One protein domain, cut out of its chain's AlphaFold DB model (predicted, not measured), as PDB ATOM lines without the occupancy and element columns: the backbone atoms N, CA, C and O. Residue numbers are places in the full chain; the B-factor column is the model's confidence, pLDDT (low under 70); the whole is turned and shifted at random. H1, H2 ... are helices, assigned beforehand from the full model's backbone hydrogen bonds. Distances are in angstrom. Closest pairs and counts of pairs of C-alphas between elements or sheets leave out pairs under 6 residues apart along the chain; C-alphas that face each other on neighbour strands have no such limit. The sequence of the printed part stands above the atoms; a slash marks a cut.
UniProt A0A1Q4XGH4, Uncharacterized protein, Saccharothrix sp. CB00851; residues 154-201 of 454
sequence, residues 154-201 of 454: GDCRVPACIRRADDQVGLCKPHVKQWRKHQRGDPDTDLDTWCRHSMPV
ATOM      1  N   GLY A 154     189.969 134.392 189.196       90.88
ATOM      2  CA  GLY A 154     189.279 134.670 190.452       90.88
ATOM      3  C   GLY A 154     190.230 135.088 191.575       90.88
ATOM      4  O   GLY A 154     191.373 135.506 191.342       90.88
ATOM      5  N   ASP A 155     189.728 135.009 192.803       89.81
ATOM      6  CA  ASP A 155     190.495 135.289 194.014       89.81
ATOM      7  C   ASP A 155     191.301 134.076 194.469       89.81
ATOM      8  O   ASP A 155     191.024 132.931 194.115       89.81
ATOM      9  N   CYS A 156     192.334 134.335 195.263       90.94
ATOM     10  CA  CYS A 156     193.120 133.282 195.877       90.94
ATOM     11  C   CYS A 156     192.252 132.437 196.825       90.94
ATOM     12  O   CYS A 156     191.615 132.975 197.725       90.94
ATOM     13  N   ARG A 157     192.316 131.108 196.685       93.44
ATOM     14  CA  ARG A 157     191.537 130.126 197.467       93.44
ATOM     15  C   ARG A 157     191.821 130.120 198.969       93.44
ATOM     16  O   ARG A 157     191.007 129.630 199.741       93.44
ATOM     17  N   VAL A 158     192.972 130.639 199.400       91.94
ATOM     18  CA  VAL A 158     193.292 130.807 200.828       91.94
ATOM     19  C   VAL A 158     192.322 131.827 201.444       91.94
ATOM     20  O   VAL A 158     192.400 132.996 201.060       91.94
ATOM     21  N   PRO A 159     191.470 131.450 202.420       89.06
ATOM     22  CA  PRO A 159     190.405 132.324 202.928       89.06
ATOM     23  C   PRO A 159     190.906 133.649 203.512       89.06
ATOM     24  O   PRO A 159     190.297 134.695 203.306       89.06
ATOM     25  N   ALA A 160     192.061 133.623 204.181       87.44
ATOM     26  CA  ALA A 160     192.693 134.811 204.750       87.44
ATOM     27  C   ALA A 160     193.381 135.709 203.700       87.44
ATOM     28  O   ALA A 160     193.941 136.753 204.025       87.44
ATOM     29  N   CYS A 161     193.408 135.311 202.427       88.06
ATOM     30  CA  CYS A 161     194.065 136.062 201.368       88.06
ATOM     31  C   CYS A 161     193.103 137.050 200.695       88.06
ATOM     32  O   CYS A 161     191.913 136.787 200.510       88.06
ATOM     33  N   ILE A 162     193.661 138.186 200.279       86.06
ATOM     34  CA  ILE A 162     192.960 139.239 199.525       86.06
ATOM     35  C   ILE A 162     193.526 139.419 198.109       86.06
ATOM     36  O   ILE A 162     193.254 140.413 197.447       86.06
ATOM     37  N   ARG A 163     194.391 138.499 197.664       86.44
ATOM     38  CA  ARG A 163     195.076 138.583 196.366       86.44
ATOM     39  C   ARG A 163     194.324 137.821 195.287       86.44
ATOM     40  O   ARG A 163     193.644 136.841 195.592       86.44
ATOM     41  N   ARG A 164     194.538 138.195 194.028       87.00
ATOM     42  CA  ARG A 164     194.051 137.442 192.867       87.00
ATOM     43  C   ARG A 164     194.870 136.166 192.655       87.00
ATOM     44  O   ARG A 164     196.046 136.069 193.023       87.00
ATOM     45  N   ALA A 165     194.245 135.163 192.050       89.75
ATOM     46  CA  ALA A 165     194.943 133.956 191.628       89.75
ATOM     47  C   ALA A 165     195.877 134.242 190.428       89.75
ATOM     48  O   ALA A 165     195.516 134.972 189.503       89.75
ATOM     49  N   ASP A 166     197.096 133.678 190.442       88.12
ATOM     50  CA  ASP A 166     198.082 133.796 189.339       88.12
ATOM     51  C   ASP A 166     197.955 132.641 188.328       88.12
ATOM     52  O   ASP A 166     198.507 132.726 187.231       88.12
ATOM     53  N   ASP A 167     197.266 131.555 188.688       87.38
ATOM     54  CA  ASP A 167     197.128 130.352 187.868       87.38
ATOM     55  C   ASP A 167     195.805 129.597 188.111       87.38
ATOM     56  O   ASP A 167     194.993 129.965 188.961       87.38
ATOM     57  N   GLN A 168     195.598 128.522 187.341       89.38
ATOM     58  CA  GLN A 168     194.411 127.656 187.398       89.38
ATOM     59  C   GLN A 168     194.267 126.875 188.711       89.38
ATOM     60  O   GLN A 168     193.186 126.371 188.989       89.38
ATOM     61  N   VAL A 169     195.319 126.791 189.536       90.62
ATOM     62  CA  VAL A 169     195.224 126.184 190.878       90.62
ATOM     63  C   VAL A 169     194.398 127.083 191.811       90.62
ATOM     64  O   VAL A 169     193.968 126.653 192.880       90.62
ATOM     65  N   GLY A 170     194.152 128.337 191.410       92.62
ATOM     66  CA  GLY A 170     193.378 129.303 192.182       92.62
ATOM     67  C   GLY A 170     194.191 129.926 193.315       92.62
ATOM     68  O   GLY A 170     193.630 130.423 194.282       92.62
ATOM     69  N   LEU A 171     195.525 129.894 193.247       92.69
ATOM     70  CA  LEU A 171     196.389 130.477 194.272       92.69
ATOM     71  C   LEU A 171     197.102 131.723 193.753       92.69
ATOM     72  O   LEU A 171     197.541 131.799 192.604       92.69
ATOM     73  N   CYS A 172     197.294 132.707 194.629       89.12
ATOM     74  CA  CYS A 172     198.175 133.829 194.323       89.12
ATOM     75  C   CYS A 172     199.636 133.357 194.241       89.12
ATOM     76  O   CYS A 172     200.033 132.361 194.856       89.12
ATOM     77  N   LYS A 173     200.494 134.101 193.533       86.62
ATOM     78  CA  LYS A 173     201.884 133.672 193.301       86.62
ATOM     79  C   LYS A 173     202.671 133.309 194.577       86.62
ATOM     80  O   LYS A 173     203.404 132.315 194.557       86.62
ATOM     81  N   PRO A 174     202.592 134.073 195.682       87.69
ATOM     82  CA  PRO A 174     203.244 133.679 196.927       87.69
ATOM     83  C   PRO A 174     202.699 132.372 197.516       87.69
ATOM     84  O   PRO A 174     203.506 131.548 197.940       87.69
ATOM     85  N   HIS A 175     201.381 132.145 197.495       91.44
ATOM     86  CA  HIS A 175     200.793 130.894 197.982       91.44
ATOM     87  C   HIS A 175     201.142 129.710 197.088       91.44
ATOM     88  O   HIS A 175     201.514 128.680 197.625       91.44
ATOM     89  N   VAL A 176     201.207 129.868 195.761       91.75
ATOM     90  CA  VAL A 176     201.737 128.819 194.863       91.75
ATOM     91  C   VAL A 176     203.153 128.397 195.278       91.75
ATOM     92  O   VAL A 176     203.488 127.215 195.275       91.75
ATOM     93  N   LYS A 177     204.017 129.354 195.647       90.62
ATOM     94  CA  LYS A 177     205.381 129.046 196.112       90.62
ATOM     95  C   LYS A 177     205.388 128.329 197.463       90.62
ATOM     96  O   LYS A 177     206.206 127.432 197.650       90.62
ATOM     97  N   GLN A 178     204.532 128.745 198.397       92.12
ATOM     98  CA  GLN A 178     204.426 128.111 199.713       92.12
ATOM     99  C   GLN A 178     203.848 126.697 199.598       92.12
ATOM    100  O   GLN A 178     204.445 125.774 200.140       92.12
ATOM    101  N   TRP A 179     202.791 126.520 198.804       93.62
ATOM    102  CA  TRP A 179     202.178 125.233 198.490       93.62
ATOM    103  C   TRP A 179     203.197 124.246 197.920       93.62
ATOM    104  O   TRP A 179     203.450 123.206 198.514       93.62
ATOM    105  N   ARG A 180     203.918 124.620 196.854       92.75
ATOM    106  CA  ARG A 180     204.977 123.771 196.265       92.75
ATOM    107  C   ARG A 180     206.134 123.476 197.218       92.75
ATOM    108  O   ARG A 180     206.899 122.540 197.000       92.75
ATOM    109  N   LYS A 181     206.374 124.328 198.218       93.56
ATOM    110  CA  LYS A 181     207.369 124.046 199.257       93.56
ATOM    111  C   LYS A 181     206.824 123.016 200.246       93.56
ATOM    112  O   LYS A 181     207.570 122.119 200.606       93.56
ATOM    113  N   HIS A 182     205.567 123.157 200.653       91.81
ATOM    114  CA  HIS A 182     204.895 122.253 201.578       91.81
ATOM    115  C   HIS A 182     204.718 120.858 200.971       91.81
ATOM    116  O   HIS A 182     205.239 119.904 201.528       91.81
ATOM    117  N   GLN A 183     204.170 120.775 199.756       93.31
ATOM    118  CA  GLN A 183     203.977 119.527 199.013       93.31
ATOM    119  C   GLN A 183     205.280 118.738 198.787       93.31
ATOM    120  O   GLN A 183     205.278 117.521 198.696       93.31
ATOM    121  N   ARG A 184     206.435 119.414 198.691       92.38
ATOM    122  CA  ARG A 184     207.734 118.722 198.588       92.38
ATOM    123  C   ARG A 184     208.179 118.066 199.895       92.38
ATOM    124  O   ARG A 184     209.012 117.172 199.843       92.38
ATOM    125  N   GLY A 185     207.714 118.570 201.037       92.00
ATOM    126  CA  GLY A 185     207.980 117.985 202.351       92.00
ATOM    127  C   GLY A 185     206.924 116.966 202.774       92.00
ATOM    128  O   GLY A 185     207.251 116.065 203.535       92.00
ATOM    129  N   ASP A 186     205.700 117.105 202.267       91.19
ATOM    130  CA  ASP A 186     204.576 116.201 202.500       91.19
ATOM    131  C   ASP A 186     203.748 116.061 201.202       91.19
ATOM    132  O   ASP A 186     202.897 116.909 200.908       91.19
ATOM    133  N   PRO A 187     204.055 115.057 200.359       89.12
ATOM    134  CA  PRO A 187     203.392 114.867 199.069       89.12
ATOM    135  C   PRO A 187     201.901 114.536 199.161       89.12
ATOM    136  O   PRO A 187     201.170 114.848 198.218       89.12
ATOM    137  N   ASP A 188     201.461 113.948 200.277       91.56
ATOM    138  CA  ASP A 188     200.087 113.477 200.481       91.56
ATOM    139  C   ASP A 188     199.174 114.562 201.070       91.56
ATOM    140  O   ASP A 188     197.975 114.341 201.262       91.56
ATOM    141  N   THR A 189     199.708 115.760 201.343       90.88
ATOM    142  CA  THR A 189     198.887 116.872 201.818       90.88
ATOM    143  C   THR A 189     197.797 117.227 200.801       90.88
ATOM    144  O   THR A 189     198.058 117.448 199.619       90.88
ATOM    145  N   ASP A 190     196.578 117.411 201.298       93.81
ATOM    146  CA  ASP A 190     195.461 117.978 200.549       93.81
ATOM    147  C   ASP A 190     195.553 119.517 200.438       93.81
ATOM    148  O   ASP A 190     195.747 120.238 201.426       93.81
ATOM    149  N   LEU A 191     195.358 120.037 199.222       93.12
ATOM    150  CA  LEU A 191     195.427 121.469 198.927       93.12
ATOM    151  C   LEU A 191     194.372 122.270 199.703       93.12
ATOM    152  O   LEU A 191     194.662 123.387 200.140       93.12
ATOM    153  N   ASP A 192     193.170 121.730 199.895       93.62
ATOM    154  CA  ASP A 192     192.073 122.457 200.543       93.62
ATOM    155  C   ASP A 192     192.334 122.606 202.040       93.62
ATOM    156  O   ASP A 192     192.182 123.689 202.616       93.62
ATOM    157  N   THR A 193     192.823 121.536 202.657       91.56
ATOM    158  CA  THR A 193     193.304 121.521 204.037       91.56
ATOM    159  C   THR A 193     194.463 122.487 204.221       91.56
ATOM    160  O   THR A 193     194.459 123.270 205.172       91.56
ATOM    161  N   TRP A 194     195.418 122.515 203.293       93.12
ATOM    162  CA  TRP A 194     196.500 123.493 203.337       93.12
ATOM    163  C   TRP A 194     195.988 124.933 203.198       93.12
ATOM    164  O   TRP A 194     196.435 125.819 203.929       93.12
ATOM    165  N   CYS A 195     195.020 125.186 202.310       92.81
ATOM    166  CA  CYS A 195     194.441 126.515 202.114       92.81
ATOM    167  C   CYS A 195     193.749 127.037 203.377       92.81
ATOM    168  O   CYS A 195     193.957 128.198 203.730       92.81
ATOM    169  N   ARG A 196     192.979 126.189 204.075       88.81
ATOM    170  CA  ARG A 196     192.291 126.545 205.333       88.81
ATOM    171  C   ARG A 196     193.254 127.033 206.418       88.81
ATOM    172  O   ARG A 196     192.926 127.956 207.153       88.81
ATOM    173  N   HIS A 197     194.449 126.454 206.477       85.81
ATOM    174  CA  HIS A 197     195.460 126.769 207.491       85.81
ATOM    175  C   HIS A 197     196.540 127.740 207.003       85.81
ATOM    176  O   HIS A 197     197.492 128.033 207.726       85.81
ATOM    177  N   SER A 198     196.436 128.231 205.768       88.69
ATOM    178  CA  SER A 198     197.448 129.101 205.179       88.69
ATOM    179  C   SER A 198     197.298 130.546 205.632       88.69
ATOM    180  O   SER A 198     196.216 131.124 205.637       88.69
ATOM    181  N   MET A 199     198.430 131.166 205.963       83.94
ATOM    182  CA  MET A 199     198.469 132.539 206.466       83.94
ATOM    183  C   MET A 199     198.289 133.571 205.348       83.94
ATOM    184  O   MET A 199     198.717 133.326 204.210       83.94
ATOM    185  N   PRO A 200     197.760 134.769 205.666       80.38
ATOM    186  CA  PRO A 200     197.759 135.882 204.731       80.38
ATOM    187  C   PRO A 200     199.189 136.249 204.325       80.38
ATOM    188  O   PRO A 200     200.143 136.187 205.109       80.38
ATOM    189  N   VAL A 201     199.352 136.678 203.076       79.25
ATOM    190  CA  VAL A 201     200.642 137.169 202.591       79.25
ATOM    191  C   VAL A 201     200.735 138.658 202.885       79.25
ATOM    192  O   VAL A 201     199.898 139.429 202.428       79.25
TER     193      VAL A 201
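This is residues 154 to 201 of the 454 residues of an uncharacterized protein of Saccharothrix sp. CB00851 (UniProt A0A1Q4XGH4). This is a small domain with little regular structure: helix H1 runs along one side, the short helix H2 folds back near its middle at a steep tilt, and the looped residues 154 to 172 gather at the end where H1 begins. The printed part has 48 residues with two named helices, H1 then H2, and no named strand; the class is all helix, with 19 residues in named elements. It is compact, with a radius of gyration of the C-alphas of 9.8 A, and spans 26 by 18 by 15 A.

H1, residues 173 to 185, and H2, residues 191 to 196, are close but not clearly touching; their closest C-alphas, those of Trp 179 and Trp 194, are 7.7 A apart. They run opposite ways at a steep tilt of 64 degrees. In H2 every O i to N i+4 pair is within hydrogen-bond range; in H1 7 of 9 are.

H1 measures 19.1 A from C-alpha 173 at (201.884, 133.672, 193.301) to C-alpha 185. H2 measures 8.8 A and ends at C-alpha 196, (192.291, 126.545, 205.333).

The C-alphas farthest apart, those of Gly 154 and Gly 185, are 27.7 A apart. The printed part has no cut, and the link from H1 to H2 is tight. No printed residue is under 70 in pLDDT.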